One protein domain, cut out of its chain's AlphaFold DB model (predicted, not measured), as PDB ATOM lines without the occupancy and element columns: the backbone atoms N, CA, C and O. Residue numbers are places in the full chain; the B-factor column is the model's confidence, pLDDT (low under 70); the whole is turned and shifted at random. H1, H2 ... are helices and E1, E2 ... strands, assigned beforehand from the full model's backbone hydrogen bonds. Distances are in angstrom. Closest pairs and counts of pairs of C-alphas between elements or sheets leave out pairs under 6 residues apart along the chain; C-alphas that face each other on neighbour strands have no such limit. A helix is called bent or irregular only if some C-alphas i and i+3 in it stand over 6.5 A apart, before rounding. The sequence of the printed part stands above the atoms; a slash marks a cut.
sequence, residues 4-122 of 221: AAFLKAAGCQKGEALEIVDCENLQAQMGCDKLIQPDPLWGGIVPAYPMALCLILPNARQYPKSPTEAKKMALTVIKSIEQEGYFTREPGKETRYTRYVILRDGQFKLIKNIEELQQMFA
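What this domain is: This is residues 4 to 122 of the 221 residues of an uncharacterized protein of Beggiatoa sp. PS (UniProt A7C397). A strongly twisted sheet of five antiparallel strands makes the core, with E3 and E4 in its middle and two short helices, H1 and H2, packed on one face. The long helix H4 reaches the sheet with its residues 77 to 82 and extends the domain at one end of its longest axis; H3 lies off the sheet, and H5 grazes it near E5 and E4. The printed part has 119 residues, with five named helices and five named strands in the order H1 E1 H2 E2 H3 E3 H4 E4 E5 H5; the sheet order is E1 E2 E3 E4 E5. The class is mixed, helices and strands, and the whole is compact, with a radius of gyration of the C-alphas of 14.8 A and spans of 44 by 30 by 24 A.

Where its parts are: In the sheet, E4 is residues 96 to 104, 25.6 A long, beginning at C-alpha 96 (46.342, 41.827, -1.493). E3 is residues 51 to 56, 15.9 A, and E5 residues 107 to 111, 12.9 A; E2, residues 34 to 36, and E1, residues 19 to 21, are short. H4, residues 67 to 84, is 25.9 A long. H1, residues 4 to 10, begins at C-alpha 4 (61.843, 21.242, 1.464). H2 is residues 24 to 30, H3 residues 40 to 44, and H5 residues 114 to 121, ending at C-alpha 121 (48.840, 26.741, 17.414). H3 is only just irregular: C-alphas 41 and 44 are 6.6 A apart.

How they stand to each other: The sheet is only just strongly twisted, its C-alphas lying up to 4.3 A off the best plane; E1 and E5 are its edge strands. Between E3 and E4, N 54 and O 99 are 2.8 A apart. E4 and E5 form a hairpin, with N 111 and O 100 at 2.8 A. Between E2 and E3, N 36 and O 53 are at 2.9 A, and between E1 and E2, N 20 and O 35 at 2.8 A. The sheet and the helices on one face of it, H1 and H2 among them, make two layers. H1 has a height over the sheet of 6.3 A and is over none of the strands; its closest C-alphas to E4 are Phe 6 and Leu 103, 6.3 A. H2 has a height over the sheet of 6.9 A; its closest C-alphas to E5 are Met 30 and Leu 110, 6.5 A. H1 and H2 are close but not clearly touching, about perpendicular at 89 degrees, with the C-alphas of Ala 10 and Leu 26 closest at 6.5 A. H4 is on the sheet, its closest C-alphas to E4 being Ile 81 and Tyr 97, 8.0 A. H5 only grazes the sheet; H3 is not on it. In H1, H2, H4 and H5 every O i to N i+4 pair is within hydrogen-bond range; in H3, 0 of 1, and 1 of 2 O i to N i+3 pairs.

The domain as a whole: The C-alphas farthest apart, Val 46 and Ser 66, are 46.4 A apart. The printed part has no cut, and the link from H4 to E4, 11 residues, is long. The mean pLDDT of the printed part is 90.8; residues 62 to 65 and 91 to 93 are under 70.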
ATOM      1  N   ALA A   4      61.513  22.298   2.421       96.25
ATOM      2  CA  ALA A   4      61.843  21.242   1.464       96.25
ATOM      3  C   ALA A   4      60.783  20.129   1.463       96.25
ATOM      4  O   ALA A   4      60.374  19.677   0.391       96.25
ATOM      5  N   ALA A   5      60.282  19.743   2.641       96.31
ATOM      6  CA  ALA A   5      59.161  18.812   2.759       96.31
ATOM      7  C   ALA A   5      57.887  19.346   2.084       96.31
ATOM      8  O   ALA A   5      57.228  18.600   1.358       96.31
ATOM      9  N   PHE A   6      57.573  20.634   2.271       97.69
ATOM     10  CA  PHE A   6      56.433  21.281   1.612       97.69
ATOM     11  C   PHE A   6      56.555  21.212   0.085       97.69
ATOM     12  O   PHE A   6      55.644  20.728  -0.584       97.69
ATOM     13  N   LEU A   7      57.698  21.641  -0.463       97.94
ATOM     14  CA  LEU A   7      57.946  21.672  -1.908       97.94
ATOM     15  C   LEU A   7      57.848  20.279  -2.530       97.94
ATOM     16  O   LEU A   7      57.159  20.095  -3.530       97.94
ATOM     17  N   LYS A   8      58.471  19.282  -1.891       97.69
ATOM     18  CA  LYS A   8      58.433  17.890  -2.347       97.69
ATOM     19  C   LYS A   8      57.007  17.336  -2.382       97.69
ATOM     20  O   LYS A   8      56.653  16.664  -3.345       97.69
ATOM     21  N   ALA A   9      56.206  17.595  -1.349       97.44
ATOM     22  CA  ALA A   9      54.822  17.130  -1.292       97.44
ATOM     23  C   ALA A   9      53.921  17.847  -2.308       97.44
ATOM     24  O   ALA A   9      52.990  17.244  -2.833       97.44
ATOM     25  N   ALA A  10      54.202  19.121  -2.586       97.12
ATOM     26  CA  ALA A  10      53.425  19.938  -3.509       97.12
ATOM     27  C   ALA A  10      53.800  19.714  -4.985       97.12
ATOM     28  O   ALA A  10      53.032  20.088  -5.865       97.12
ATOM     29  N   GLY A  11      54.974  19.130  -5.256       97.31
ATOM     30  CA  GLY A  11      55.553  19.092  -6.603       97.31
ATOM     31  C   GLY A  11      56.070  20.456  -7.077       97.31
ATOM     32  O   GLY A  11      56.239  20.651  -8.272       97.31
ATOM     33  N   CYS A  12      56.317  21.373  -6.142       97.88
ATOM     34  CA  CYS A  12      56.706  22.761  -6.381       97.88
ATOM     35  C   CYS A  12      58.226  22.970  -6.334       97.88
ATOM     36  O   CYS A  12      58.965  22.154  -5.774       97.88
ATOM     37  N   GLN A  13      58.689  24.134  -6.798       97.56
ATOM     38  CA  GLN A  13      60.093  24.550  -6.729       97.56
ATOM     39  C   GLN A  13      60.269  25.935  -6.091       97.56
ATOM     40  O   GLN A  13      59.348  26.750  -6.050       97.56
ATOM     41  N   LYS A  14      61.473  26.220  -5.582       96.88
ATOM     42  CA  LYS A  14      61.834  27.588  -5.182       96.88
ATOM     43  C   LYS A  14      62.061  28.431  -6.436       96.88
ATOM     44  O   LYS A  14      62.827  28.014  -7.299       96.88
ATOM     45  N   GLY A  15      61.441  29.604  -6.509       94.06
ATOM     46  CA  GLY A  15      61.754  30.610  -7.523       94.06
ATOM     47  C   GLY A  15      63.024  31.402  -7.195       94.06
ATOM     48  O   GLY A  15      63.698  31.148  -6.196       94.06
ATOM     49  N   GLU A  16      63.333  32.399  -8.029       86.94
ATOM     50  CA  GLU A  16      64.514  33.268  -7.866       86.94
ATOM     51  C   GLU A  16      64.455  34.154  -6.611       86.94
ATOM     52  O   GLU A  16      65.486  34.516  -6.046       86.94
ATOM     53  N   ALA A  17      63.246  34.498  -6.164       91.06
ATOM     54  CA  ALA A  17      63.004  35.319  -4.983       91.06
ATOM     55  C   ALA A  17      62.296  34.498  -3.889       91.06
ATOM     56  O   ALA A  17      62.582  33.322  -3.674       91.06
ATOM     57  N   LEU A  18      61.345  35.112  -3.184       93.75
ATOM     58  CA  LEU A  18      60.513  34.423  -2.196       93.75
ATOM     59  C   LEU A  18      59.353  33.647  -2.832       93.75
ATOM     60  O   LEU A  18      58.628  32.967  -2.120       93.75
ATOM     61  N   GLU A  19      59.143  33.735  -4.143       95.69
ATOM     62  CA  GLU A  19      58.058  33.019  -4.813       95.69
ATOM     63  C   GLU A  19      58.341  31.512  -4.884       95.69
ATOM     64  O   GLU A  19      59.486  31.074  -5.025       95.69
ATOM     65  N   ILE A  20      57.281  30.721  -4.754       97.31
ATOM     66  CA  ILE A  20      57.277  29.286  -5.004       97.31
ATOM     67  C   ILE A  20      56.591  29.067  -6.357       97.31
ATOM     68  O   ILE A  20      55.468  29.532  -6.562       97.31
ATOM     69  N   VAL A  21      57.281  28.384  -7.266       97.44
ATOM     70  CA  VAL A  21      56.895  28.207  -8.674       97.44
ATOM     71  C   VAL A  21      56.544  26.749  -8.980       97.44
ATOM     72  O   VAL A  21      56.777  25.869  -8.146       97.44
ATOM     73  N   ASP A  22      55.975  26.510 -10.165       97.00
ATOM     74  CA  ASP A  22      55.492  25.200 -10.630       97.00
ATOM     75  C   ASP A  22      54.473  24.569  -9.656       97.00
ATOM     76  O   ASP A  22      54.544  23.394  -9.297       97.00
ATOM     77  N   CYS A  23      53.547  25.396  -9.155       96.62
ATOM     78  CA  CYS A  23      52.582  25.052  -8.106       96.62
ATOM     79  C   CYS A  23      51.119  25.139  -8.547       96.62
ATOM     80  O   CYS A  23      50.235  25.232  -7.693       96.62
ATOM     81  N   GLU A  24      50.828  25.148  -9.845       96.06
ATOM     82  CA  GLU A  24      49.513  25.502 -10.390       96.06
ATOM     83  C   GLU A  24      48.391  24.648  -9.786       96.06
ATOM     84  O   GLU A  24      47.331  25.163  -9.429       96.06
ATOM     85  N   ASN A  25      48.647  23.351  -9.590       96.31
ATOM     86  CA  ASN A  25      47.688  22.432  -8.976       96.31
ATOM     87  C   ASN A  25      47.367  22.813  -7.524       96.31
ATOM     88  O   ASN A  25      46.195  22.889  -7.151       96.31
ATOM     89  N   LEU A  26      48.391  23.073  -6.704       97.50
ATOM     90  CA  LEU A  26      48.196  23.436  -5.299       97.50
ATOM     91  C   LEU A  26      47.583  24.835  -5.168       97.50
ATOM     92  O   LEU A  26      46.697  25.042  -4.342       97.50
ATOM     93  N   GLN A  27      48.015  25.783  -6.001       96.31
ATOM     94  CA  GLN A  27      47.455  27.131  -6.070       96.31
ATOM     95  C   GLN A  27      45.959  27.090  -6.389       96.31
ATOM     96  O   GLN A  27      45.164  27.663  -5.642       96.31
ATOM     97  N   ALA A  28      45.562  26.341  -7.422       94.62
ATOM     98  CA  ALA A  28      44.159  26.158  -7.780       94.62
ATOM     99  C   ALA A  28      43.359  25.481  -6.656       94.62
ATOM    100  O   ALA A  28      42.262  25.932  -6.328       94.62
ATOM    101  N   GLN A  29      43.913  24.438  -6.027       96.00
ATOM    102  CA  GLN A  29      43.259  23.716  -4.930       96.00
ATOM    103  C   GLN A  29      43.053  24.594  -3.684       96.00
ATOM    104  O   GLN A  29      42.025  24.488  -3.018       96.00
ATOM    105  N   MET A  30      44.033  25.437  -3.351       96.19
ATOM    106  CA  MET A  30      44.026  26.281  -2.149       96.19
ATOM    107  C   MET A  30      43.426  27.675  -2.393       96.19
ATOM    108  O   MET A  30      43.232  28.434  -1.445       96.19
ATOM    109  N   GLY A  31      43.128  28.023  -3.648       93.62
ATOM    110  CA  GLY A  31      42.601  29.333  -4.031       93.62
ATOM    111  C   GLY A  31      43.631  30.467  -3.990       93.62
ATOM    112  O   GLY A  31      43.237  31.629  -3.872       93.62
ATOM    113  N   CYS A  32      44.923  30.147  -4.084       94.94
ATOM    114  CA  CYS A  32      46.027  31.108  -4.064       94.94
ATOM    115  C   CYS A  32      46.361  31.585  -5.479       94.94
ATOM    116  O   CYS A  32      46.350  30.791  -6.413       94.94
ATOM    117  N   ASP A  33      46.727  32.857  -5.627       94.19
ATOM    118  CA  ASP A  33      47.310  33.370  -6.874       94.19
ATOM    119  C   ASP A  33      48.825  33.179  -6.893       94.19
ATOM    120  O   ASP A  33      49.409  32.905  -7.937       94.19
ATOM    121  N   LYS A  34      49.464  33.297  -5.724       95.56
ATOM    122  CA  LYS A  34      50.879  32.980  -5.530       95.56
ATOM    123  C   LYS A  34      51.089  32.237  -4.221       95.56
ATOM    124  O   LYS A  34      50.359  32.443  -3.251       95.56
ATOM    125  N   LEU A  35      52.128  31.410  -4.193       97.56
ATOM    126  CA  LEU A  35      52.666  30.843  -2.963       97.56
ATOM    127  C   LEU A  35      54.012  31.502  -2.688       97.56
ATOM    128  O   LEU A  35      54.863  31.573  -3.571       97.56
ATOM    129  N   ILE A  36      54.186  32.009  -1.475       97.00
ATOM    130  CA  ILE A  36      55.396  32.706  -1.047       97.00
ATOM    131  C   ILE A  36      56.042  31.906   0.084       97.00
ATOM    132  O   ILE A  36      55.361  31.356   0.955       97.00
ATOM    133  N   GLN A  37      57.367  31.829   0.053       96.44
ATOM    134  CA  GLN A  37      58.176  31.207   1.089       96.44
ATOM    135  C   GLN A  37      57.886  31.861   2.450       96.44
ATOM    136  O   GLN A  37      57.698  33.079   2.521       96.44
ATOM    137  N   PRO A  38      57.837  31.068   3.531       93.81
ATOM    138  CA  PRO A  38      57.580  31.592   4.862       93.81
ATOM    139  C   PRO A  38      58.730  32.482   5.340       93.81
ATOM    140  O   PRO A  38      59.894  32.235   5.012       93.81
ATOM    141  N   ASP A  39      58.411  33.486   6.157       92.50
ATOM    142  CA  ASP A  39      59.438  34.265   6.848       92.50
ATOM    143  C   ASP A  39      60.225  33.332   7.795       92.50
ATOM    144  O   ASP A  39      59.608  32.552   8.532       92.50
ATOM    145  N   PRO A  40      61.571  33.372   7.810       92.75
ATOM    146  CA  PRO A  40      62.366  32.549   8.719       92.75
ATOM    147  C   PRO A  40      61.965  32.693  10.195       92.75
ATOM    148  O   PRO A  40      62.056  31.722  10.950       92.75
ATOM    149  N   LEU A  41      61.474  33.871  10.602       94.56
ATOM    150  CA  LEU A  41      61.021  34.139  11.967       94.56
ATOM    151  C   LEU A  41      59.700  33.454  12.327       94.56
ATOM    152  O   LEU A  41      59.340  33.427  13.500       94.56
ATOM    153  N   TRP A  42      58.989  32.848  11.374       93.81
ATOM    154  CA  TRP A  42      57.829  31.998  11.669       93.81
ATOM    155  C   TRP A  42      58.235  30.602  12.152       93.81
ATOM    156  O   TRP A  42      57.398  29.834  12.617       93.81
ATOM    157  N   GLY A  43      59.520  30.246  12.059       92.75
ATOM    158  CA  GLY A  43      60.021  28.921  12.421       92.75
ATOM    159  C   GLY A  43      59.927  28.556  13.904       92.75
ATOM    160  O   GLY A  43      60.188  27.401  14.227       92.75
ATOM    161  N   GLY A  44      59.576  29.510  14.771       95.00
ATOM    162  CA  GLY A  44      59.362  29.312  16.201       95.00
ATOM    163  C   GLY A  44      57.966  28.823  16.580       95.00
ATOM    164  O   GLY A  44      57.757  28.488  17.741       95.00
ATOM    165  N   ILE A  45      57.021  28.771  15.630       95.25
ATOM    166  CA  ILE A  45      55.665  28.286  15.896       95.25
ATOM    167  C   ILE A  45      55.655  26.776  16.182       95.25
ATOM    168  O   ILE A  45      56.342  26.009  15.495       95.25
ATOM    169  N   VAL A  46      54.866  26.336  17.168       96.31
ATOM    170  CA  VAL A  46      54.736  24.924  17.539       96.31
ATOM    171  C   VAL A  46      53.275  24.475  17.379       96.31
ATOM    172  O   VAL A  46      52.370  25.133  17.872       96.31
ATOM    173  N   PRO A  47      52.997  23.355  16.681       95.88
ATOM    174  CA  PRO A  47      53.936  22.501  15.952       95.88
ATOM    175  C   PRO A  47      54.520  23.181  14.703       95.88
ATOM    176  O   PRO A  47      53.823  23.887  13.984       95.88
ATOM    177  N   ALA A  48      55.785  22.908  14.380       95.38
ATOM    178  CA  ALA A  48      56.481  23.538  13.253       95.38
ATOM    179  C   ALA A  48      56.116  22.915  11.885       95.38
ATOM    180  O   ALA A  48      56.982  22.383  11.182       95.38
ATOM    181  N   TYR A  49      54.835  22.961  11.502       96.69
ATOM    182  CA  TYR A  49      54.361  22.424  10.223       96.69
ATOM    183  C   TYR A  49      55.077  23.084   9.029       96.69
ATOM    184  O   TYR A  49      55.262  24.304   9.020       96.69
ATOM    185  N   PRO A  50      55.451  22.318   7.985       97.12
ATOM    186  CA  PRO A  50      55.833  22.893   6.701       97.12
ATOM    187  C   PRO A  50      54.701  23.769   6.159       97.12
ATOM    188  O   PRO A  50      53.555  23.322   6.117       97.12
ATOM    189  N   MET A  51      54.996  24.997   5.737       96.75
ATOM    190  CA  MET A  51      53.966  25.923   5.263       96.75
ATOM    191  C   MET A  51      54.486  26.935   4.242       96.75
ATOM    192  O   MET A  51      55.693  27.134   4.100       96.75
ATOM    193  N   ALA A  52      53.545  27.584   3.564       97.62
ATOM    194  CA  ALA A  52      53.752  28.709   2.666       97.62
ATOM    195  C   ALA A  52      52.667  29.773   2.888       97.62
ATOM    196  O   ALA A  52      51.543  29.469   3.305       97.62
ATOM    197  N   LEU A  53      52.990  31.023   2.571       96.88
ATOM    198  CA  LEU A  53      52.014  32.106   2.515       96.88
ATOM    199  C   LEU A  53      51.235  32.004   1.197       96.88
ATOM    200  O   LEU A  53      51.815  31.998   0.112       96.88
ATOM    201  N   CYS A  54      49.915  31.950   1.301       96.88
ATOM    202  CA  CYS A  54      48.981  32.043   0.189       96.88
ATOM    203  C   CYS A  54      48.657  33.512  -0.057       96.88
ATOM    204  O   CYS A  54      47.991  34.149   0.763       96.88
ATOM    205  N   LEU A  55      49.127  34.046  -1.179       95.06
ATOM    206  CA  LEU A  55      48.804  35.397  -1.609       95.06
ATOM    207  C   LEU A  55      47.655  35.339  -2.612       95.06
ATOM    208  O   LEU A  55      47.722  34.614  -3.606       95.06
ATOM    209  N   ILE A  56      46.615  36.125  -2.355       93.75
ATOM    210  CA  ILE A  56      45.461  36.272  -3.234       93.75
ATOM    211  C   ILE A  56      45.449  37.707  -3.756       93.75
ATOM    212  O   ILE A  56      45.482  38.667  -2.982       93.75
ATOM    213  N   LEU A  57      45.399  37.842  -5.077       91.44
ATOM    214  CA  LEU A  57      45.475  39.086  -5.833       91.44
ATOM    215  C   LEU A  57      44.217  39.218  -6.701       91.44
ATOM    216  O   LEU A  57      44.264  38.981  -7.913       91.44
ATOM    217  N   PRO A  58      43.070  39.632  -6.128       86.44
ATOM    218  CA  PRO A  58      41.820  39.697  -6.871       86.44
ATOM    219  C   PRO A  58      41.870  40.637  -8.071       86.44
ATOM    220  O   PRO A  58      41.023  40.513  -8.934       86.44
ATOM    221  N   ASN A  59      42.819  41.565  -8.173       78.94
ATOM    222  CA  ASN A  59      42.926  42.446  -9.341       78.94
ATOM    223  C   ASN A  59      43.900  41.923 -10.413       78.94
ATOM    224  O   ASN A  59      43.842  42.397 -11.543       78.94
ATOM    225  N   ALA A  60      44.769  40.962 -10.075       75.56
ATOM    226  CA  ALA A  60      45.818  40.454 -10.964       75.56
ATOM    227  C   ALA A  60      45.425  39.167 -11.707       75.56
ATOM    228  O   ALA A  60      46.096  38.783 -12.668       75.56
ATOM    229  N   ARG A  61      44.340  38.493 -11.294       71.31
ATOM    230  CA  ARG A  61      43.795  37.348 -12.040       71.31
ATOM    231  C   ARG A  61      43.494  37.796 -13.468       71.31
ATOM    232  O   ARG A  61      42.817  38.800 -13.672       71.31
ATOM    233  N   GLN A  62      44.010  37.077 -14.463       61.28
ATOM    234  CA  GLN A  62      43.708  37.368 -15.863       61.28
ATOM    235  C   GLN A  62      42.206  37.173 -16.091       61.28
ATOM    236  O   GLN A  62      41.705  36.053 -16.158       61.28
ATOM    237  N   TYR A  63      41.477  38.284 -16.156       60.66
ATOM    238  CA  TYR A  63      40.034  38.275 -16.333       60.66
ATOM    239  C   TYR A  63      39.650  38.289 -17.820       60.66
ATOM    240  O   TYR A  63      40.326  38.927 -18.630       60.66
ATOM    241  N   PRO A  64      38.559  37.605 -18.207       56.88
ATOM    242  CA  PRO A  64      38.146  37.494 -19.601       56.88
ATOM    243  C   PRO A  64      37.630  38.826 -20.183       56.88
ATOM    244  O   PRO A  64      37.024  39.627 -19.481       56.88
ATOM    245  N   LYS A  65      37.876  39.001 -21.492       60.28
ATOM    246  CA  LYS A  65      37.254  39.833 -22.558       60.28
ATOM    247  C   LYS A  65      36.815  41.300 -22.311       60.28
ATOM    248  O   LYS A  65      36.728  42.015 -23.309       60.28
ATOM    249  N   SER A  66      36.591  41.806 -21.090       78.00
ATOM    250  CA  SER A  66      36.293  43.234 -20.845       78.00
ATOM    251  C   SER A  66      36.631  43.744 -19.422       78.00
ATOM    252  O   SER A  66      36.504  43.000 -18.446       78.00
ATOM    253  N   PRO A  67      36.978  45.043 -19.250       79.69
ATOM    254  CA  PRO A  67      37.249  45.639 -17.931       79.69
ATOM    255  C   PRO A  67      36.077  45.559 -16.937       79.69
ATOM    256  O   PRO A  67      36.277  45.468 -15.724       79.69
ATOM    257  N   THR A  68      34.839  45.593 -17.433       81.81
ATOM    258  CA  THR A  68      33.629  45.567 -16.597       81.81
ATOM    259  C   THR A  68      33.401  44.193 -15.968       81.81
ATOM    260  O   THR A  68      33.078  44.099 -14.781       81.81
ATOM    261  N   GLU A  69      33.591  43.119 -16.735       81.38
ATOM    262  CA  GLU A  69      33.461  41.744 -16.239       81.38
ATOM    263  C   GLU A  69      34.570  41.409 -15.242       81.38
ATOM    264  O   GLU A  69      34.282  40.866 -14.173       81.38
ATOM    265  N   ALA A  70      35.802  41.841 -15.534       79.00
ATOM    266  CA  ALA A  70      36.938  41.739 -14.624       79.00
ATOM    267  C   ALA A  70      36.628  42.344 -13.250       79.00
ATOM    268  O   ALA A  70      36.772  41.690 -12.217       79.00
ATOM    269  N   LYS A  71      36.089  43.569 -13.238       82.25
ATOM    270  CA  LYS A  71      35.697  44.256 -12.005       82.25
ATOM    271  C   LYS A  71      34.618  43.492 -11.232       82.25
ATOM    272  O   LYS A  71      34.702  43.381 -10.011       82.25
ATOM    273  N   LYS A  72      33.602  42.951 -11.913       84.69
ATOM    274  CA  LYS A  72      32.515  42.195 -11.265       84.69
ATOM    275  C   LYS A  72      33.017  40.887 -10.640       84.69
ATOM    276  O   LYS A  72      32.593  40.533  -9.537       84.69
ATOM    277  N   MET A  73      33.920  40.185 -11.320       82.25
ATOM    278  CA  MET A  73      34.539  38.969 -10.790       82.25
ATOM    279  C   MET A  73      35.434  39.277  -9.590       82.25
ATOM    280  O   MET A  73      35.266  38.643  -8.550       82.25
ATOM    281  N   ALA A  74      36.296  40.294  -9.686       85.25
ATOM    282  CA  ALA A  74      37.147  40.724  -8.578       85.25
ATOM    283  C   ALA A  74      36.325  41.056  -7.322       85.25
ATOM    284  O   ALA A  74      36.643  40.582  -6.235       85.25
ATOM    285  N   LEU A  75      35.208  41.781  -7.466       87.62
ATOM    286  CA  LEU A  75      34.294  42.072  -6.353       87.62
ATOM    287  C   LEU A  75      33.664  40.811  -5.747       87.62
ATOM    288  O   LEU A  75      33.462  40.742  -4.537       87.62
ATOM    289  N   THR A  76      33.358  39.813  -6.576       88.50
ATOM    290  CA  THR A  76      32.804  38.533  -6.110       88.50
ATOM    291  C   THR A  76      33.839  37.757  -5.297       88.50
ATOM    292  O   THR A  76      33.521  37.262  -4.217       88.50
ATOM    293  N   VAL A  77      35.083  37.710  -5.781       87.81
ATOM    294  CA  VAL A  77      36.217  37.082  -5.089       87.81
ATOM    295  C   VAL A  77      36.499  37.793  -3.764       87.81
ATOM    296  O   VAL A  77      36.576  37.135  -2.734       87.81
ATOM    297  N   ILE A  78      36.573  39.128  -3.767       89.81
ATOM    298  CA  ILE A  78      36.761  39.936  -2.552       89.81
ATOM    299  C   ILE A  78      35.685  39.609  -1.518       89.81
ATOM    300  O   ILE A  78      36.013  39.321  -0.373       89.81
ATOM    301  N   LYS A  79      34.411  39.583  -1.926       90.62
ATOM    302  CA  LYS A  79      33.305  39.272  -1.018       90.62
ATOM    303  C   LYS A  79      33.434  37.877  -0.395       90.62
ATOM    304  O   LYS A  79      33.169  37.733   0.791       90.62
ATOM    305  N   SER A  80      33.839  36.865  -1.166       90.62
ATOM    306  CA  SER A  80      34.071  35.508  -0.638       90.62
ATOM    307  C   SER A  80      35.245  35.483   0.345       90.62
ATOM    308  O   SER A  80      35.102  34.934   1.435       90.62
ATOM    309  N   ILE A  81      36.359  36.155   0.037       91.69
ATOM    310  CA  ILE A  81      37.516  36.236   0.943       91.69
ATOM    311  C   ILE A  81      37.146  36.940   2.251       91.69
ATOM    312  O   ILE A  81      37.496  36.452   3.322       91.69
ATOM    313  N   GLU A  82      36.418  38.056   2.182       89.62
ATOM    314  CA  GLU A  82      35.962  38.797   3.365       89.62
ATOM    315  C   GLU A  82      34.984  37.981   4.227       89.62
ATOM    316  O   GLU A  82      34.979  38.132   5.445       89.62
ATOM    317  N   GLN A  83      34.185  37.093   3.624       91.56
ATOM    318  CA  GLN A  83      33.275  36.194   4.347       91.56
ATOM    319  C   GLN A  83      33.989  34.997   4.984       91.56
ATOM    320  O   GLN A  83      33.621  34.563   6.072       91.56
ATOM    321  N   GLU A  84      34.981  34.435   4.300       91.19
ATOM    322  CA  GLU A  84      35.738  33.265   4.754       91.19
ATOM    323  C   GLU A  84      36.871  33.617   5.731       91.19
ATOM    324  O   GLU A  84      37.311  32.764   6.506       91.19
ATOM    325  N   GLY A  85      37.359  34.857   5.666       90.50
ATOM    326  CA  GLY A  85      38.463  35.377   6.459       90.50
ATOM    327  C   GLY A  85      39.796  35.454   5.708       90.50
ATOM    328  O   GLY A  85      40.035  34.777   4.698       90.50
ATOM    329  N   TYR A  86      40.652  36.334   6.218       90.69
ATOM    330  CA  TYR A  86      42.023  36.592   5.782       90.69
ATOM    331  C   TYR A  86      42.824  37.137   6.973       90.69
ATOM    332  O   TYR A  86      42.230  37.612   7.942       90.69
ATOM    333  N   PHE A  87      44.158  37.102   6.908       87.56
ATOM    334  CA  PHE A  87      44.993  37.724   7.946       87.56
ATOM    335  C   PHE A  87      45.147  39.212   7.703       87.56
ATOM    336  O   PHE A  87      44.881  40.026   8.582       87.56
ATOM    337  N   THR A  88      45.532  39.576   6.483       81.62
ATOM    338  CA  THR A  88      45.755  40.975   6.132       81.62
ATOM    339  C   THR A  88      45.131  41.359   4.809       81.62
ATOM    340  O   THR A  88      44.990  40.544   3.896       81.62
ATOM    341  N   ARG A  89      44.752  42.635   4.740       80.00
ATOM    342  CA  ARG A  89      44.324  43.319   3.530       80.00
ATOM    343  C   ARG A  89      45.203  44.546   3.374       80.00
ATOM    344  O   ARG A  89      45.017  45.529   4.087       80.00
ATOM    345  N   GLU A  90      46.136  44.489   2.437       77.38
ATOM    346  CA  GLU A  90      46.942  45.652   2.078       77.38
ATOM    347  C   GLU A  90      46.228  46.422   0.960       77.38
ATOM    348  O   GLU A  90      46.024  45.869  -0.131       77.38
ATOM    349  N   PRO A  91      45.793  47.670   1.209       60.88
ATOM    350  CA  PRO A  91      45.340  48.548   0.149       60.88
ATOM    351  C   PRO A  91      46.550  49.064  -0.641       60.88
ATOM    352  O   PRO A  91      47.556  49.478  -0.072       60.88
ATOM    353  N   GLY A  92      46.422  49.066  -1.960       68.31
ATOM    354  CA  GLY A  92      47.409  49.573  -2.908       68.31
ATOM    355  C   GLY A  92      46.822  49.502  -4.312       68.31
ATOM    356  O   GLY A  92      45.616  49.260  -4.466       68.31
ATOM    357  N   LYS A  93      47.652  49.654  -5.347       67.94
ATOM    358  CA  LYS A  93      47.195  49.453  -6.736       67.94
ATOM    359  C   LYS A  93      46.550  48.072  -6.948       67.94
ATOM    360  O   LYS A  93      45.553  47.936  -7.660       67.94
ATOM    361  N   GLU A  94      47.083  47.054  -6.279       75.38
ATOM    362  CA  GLU A  94      46.514  45.710  -6.216       75.38
ATOM    363  C   GLU A  94      46.149  45.388  -4.772       75.38
ATOM    364  O   GLU A  94      47.032  45.300  -3.924       75.38
ATOM    365  N   THR A  95      44.861  45.191  -4.480       84.06
ATOM    366  CA  THR A  95      44.448  44.708  -3.158       84.06
ATOM    367  C   THR A  95      45.014  43.312  -2.943       84.06
ATOM    368  O   THR A  95      44.786  42.424  -3.770       84.06
ATOM    369  N   ARG A  96      45.713  43.109  -1.828       89.88
ATOM    370  CA  ARG A  96      46.342  41.827  -1.493       89.88
ATOM    371  C   ARG A  96      45.693  41.232  -0.261       89.88
ATOM    372  O   ARG A  96      45.501  41.945   0.721       89.88
ATOM    373  N   TYR A  97      45.396  39.939  -0.319       93.50
ATOM    374  CA  TYR A  97      44.922  39.167   0.825       93.50
ATOM    375  C   TYR A  97      45.882  38.026   1.120       93.50
ATOM    376  O   TYR A  97      46.434  37.423   0.197       93.50
ATOM    377  N   THR A  98      46.056  37.714   2.400       94.75
ATOM    378  CA  THR A  98      46.954  36.647   2.847       94.75
ATOM    379  C   THR A  98      46.226  35.566   3.639       94.75
ATOM    380  O   THR A  98      45.312  35.837   4.424       94.75
ATOM    381  N   ARG A  99      46.651  34.323   3.405       96.38
ATOM    382  CA  ARG A  99      46.273  33.087   4.110       96.38
ATOM    383  C   ARG A  99      47.513  32.197   4.240       96.38
ATOM    384  O   ARG A  99      48.553  32.515   3.662       96.38
ATOM    385  N   TYR A 100      47.412  31.059   4.920       97.25
ATOM    386  CA  TYR A 100      48.515  30.092   5.011       97.25
ATOM    387  C   TYR A 100      48.118  28.732   4.460       97.25
ATOM    388  O   TYR A 100      47.039  28.235   4.768       97.25
ATOM    389  N   VAL A 101      49.003  28.108   3.685       98.06
ATOM    390  CA  VAL A 101      48.892  26.692   3.315       98.06
ATOM    391  C   VAL A 101      49.900  25.920   4.143       98.06
ATOM    392  O   VAL A 101      51.090  26.209   4.076       98.06
ATOM    393  N   ILE A 102      49.442  24.926   4.889       97.62
ATOM    394  CA  ILE A 102      50.302  24.043   5.681       97.62
ATOM    395  C   ILE A 102      50.239  22.619   5.138       97.62
ATOM    396  O   ILE A 102      49.211  22.207   4.600       97.62
ATOM    397  N   LEU A 103      51.296  21.846   5.356       97.94
ATOM    398  CA  LEU A 103      51.312  20.400   5.174       97.94
ATOM    399  C   LEU A 103      51.215  19.725   6.543       97.94
ATOM    400  O   LEU A 103      52.135  19.802   7.356       97.94
ATOM    401  N   ARG A 104      50.105  19.033   6.787       96.25
ATOM    402  CA  ARG A 104      49.852  18.306   8.031       96.25
ATOM    403  C   ARG A 104      49.363  16.904   7.709       96.25
ATOM    404  O   ARG A 104      48.409  16.747   6.955       96.25
ATOM    405  N   ASP A 105      50.015  15.898   8.287       95.69
ATOM    406  CA  ASP A 105      49.657  14.485   8.104       95.69
ATOM    407  C   ASP A 105      49.609  14.075   6.614       95.69
ATOM    408  O   ASP A 105      48.751  13.315   6.174       95.69
ATOM    409  N   GLY A 106      50.521  14.640   5.809       96.06
ATOM    410  CA  GLY A 106      50.591  14.420   4.359       96.06
ATOM    411  C   GLY A 106      49.519  15.149   3.539       96.06
ATOM    412  O   GLY A 106      49.457  14.955   2.329       96.06
ATOM    413  N   GLN A 107      48.689  15.986   4.165       97.69
ATOM    414  CA  GLN A 107      47.610  16.723   3.509       97.69
ATOM    415  C   GLN A 107      47.812  18.234   3.604       97.69
ATOM    416  O   GLN A 107      48.197  18.765   4.649       97.69
ATOM    417  N   PHE A 108      47.497  18.935   2.516       98.19
ATOM    418  CA  PHE A 108      47.472  20.390   2.515       98.19
ATOM    419  C   PHE A 108      46.204  20.912   3.182       98.19
ATOM    420  O   PHE A 108      45.098  20.458   2.882       98.19
ATOM    421  N   LYS A 109      46.370  21.877   4.087       97.56
ATOM    422  CA  LYS A 109      45.269  22.585   4.741       97.56
ATOM    423  C   LYS A 109      45.470  24.085   4.599       97.56
ATOM    424  O   LYS A 109      46.592  24.576   4.702       97.56
ATOM    425  N   LEU A 110      44.371  24.795   4.383       97.50
ATOM    426  CA  LEU A 110      44.347  26.248   4.349       97.50
ATOM    427  C   LEU A 110      43.963  26.770   5.736       97.50
ATOM    428  O   LEU A 110      42.966  26.320   6.297       97.50
ATOM    429  N   ILE A 111      44.734  27.718   6.259       97.31
ATOM    430  CA  ILE A 111      44.383  28.530   7.423       97.31
ATOM    431  C   ILE A 111      43.967  29.893   6.888       97.31
ATOM    432  O   ILE A 111      44.767  30.586   6.250       97.31
ATOM    433  N   LYS A 112      42.705  30.257   7.098       95.69
ATOM    434  CA  LYS A 112      42.104  31.442   6.478       95.69
ATOM    435  C   LYS A 112      42.112  32.662   7.386       95.69
ATOM    436  O   LYS A 112      42.142  33.771   6.872       95.69
ATOM    437  N   ASN A 113      42.060  32.478   8.699       95.06
ATOM    438  CA  ASN A 113      41.851  33.562   9.658       95.06
ATOM    439  C   ASN A 113      42.522  33.271  11.009       95.06
ATOM    440  O   ASN A 113      43.122  32.212  11.215       95.06
ATOM    441  N   ILE A 114      42.429  34.247  11.915       94.06
ATOM    442  CA  ILE A 114      43.041  34.196  13.245       94.06
ATOM    443  C   ILE A 114      42.419  33.078  14.083       94.06
ATOM    444  O   ILE A 114      43.148  32.404  14.797       94.06
ATOM    445  N   GLU A 115      41.114  32.830  13.974       95.56
ATOM    446  CA  GLU A 115      40.434  31.777  14.731       95.56
ATOM    447  C   GLU A 115      40.966  30.384  14.368       95.56
ATOM    448  O   GLU A 115      41.250  29.572  15.249       95.56
ATOM    449  N   GLU A 116      41.149  30.101  13.077       97.19
ATOM    450  CA  GLU A 116      41.740  28.844  12.605       97.19
ATOM    451  C   GLU A 116      43.222  28.729  12.987       97.19
ATOM    452  O   GLU A 116      43.685  27.640  13.333       97.19
ATOM    453  N   LEU A 117      43.964  29.843  12.961       95.81
ATOM    454  CA  LEU A 117      45.357  29.880  13.415       95.81
ATOM    455  C   LEU A 117      45.448  29.572  14.917       95.81
ATOM    456  O   LEU A 117      46.247  28.736  15.336       95.81
ATOM    457  N   GLN A 118      44.581  30.195  15.710       96.56
ATOM    458  CA  GLN A 118      44.470  30.010  17.151       96.56
ATOM    459  C   GLN A 118      44.146  28.555  17.497       96.56
ATOM    460  O   GLN A 118      44.817  27.957  18.331       96.56
ATOM    461  N   GLN A 119      43.160  27.951  16.830       96.75
ATOM    462  CA  GLN A 119      42.804  26.540  17.031       96.75
ATOM    463  C   GLN A 119      43.961  25.580  16.735       96.75
ATOM    464  O   GLN A 119      43.970  24.453  17.229       96.75
ATOM    465  N   MET A 120      44.902  25.996  15.890       96.00
ATOM    466  CA  MET A 120      45.989  25.146  15.435       96.00
ATOM    467  C   MET A 120      47.250  25.240  16.285       96.00
ATOM    468  O   MET A 120      47.929  24.226  16.448       96.00
ATOM    469  N   PHE A 121      47.565  26.440  16.766       96.81
ATOM    470  CA  PHE A 121      48.840  26.741  17.414       96.81
ATOM    471  C   PHE A 121      48.695  27.174  18.875       96.81
ATOM    472  O   PHE A 121      49.697  27.402  19.532       96.81
ATOM    473  N   ALA A 122      47.477  27.290  19.412       97.06
ATOM    474  CA  ALA A 122      47.302  27.424  20.854       97.06
ATOM    475  C   ALA A 122      47.397  26.044  21.551       97.06
ATOM    476  O   ALA A 122      46.925  25.046  20.994       97.06
TER     477      ALA A 122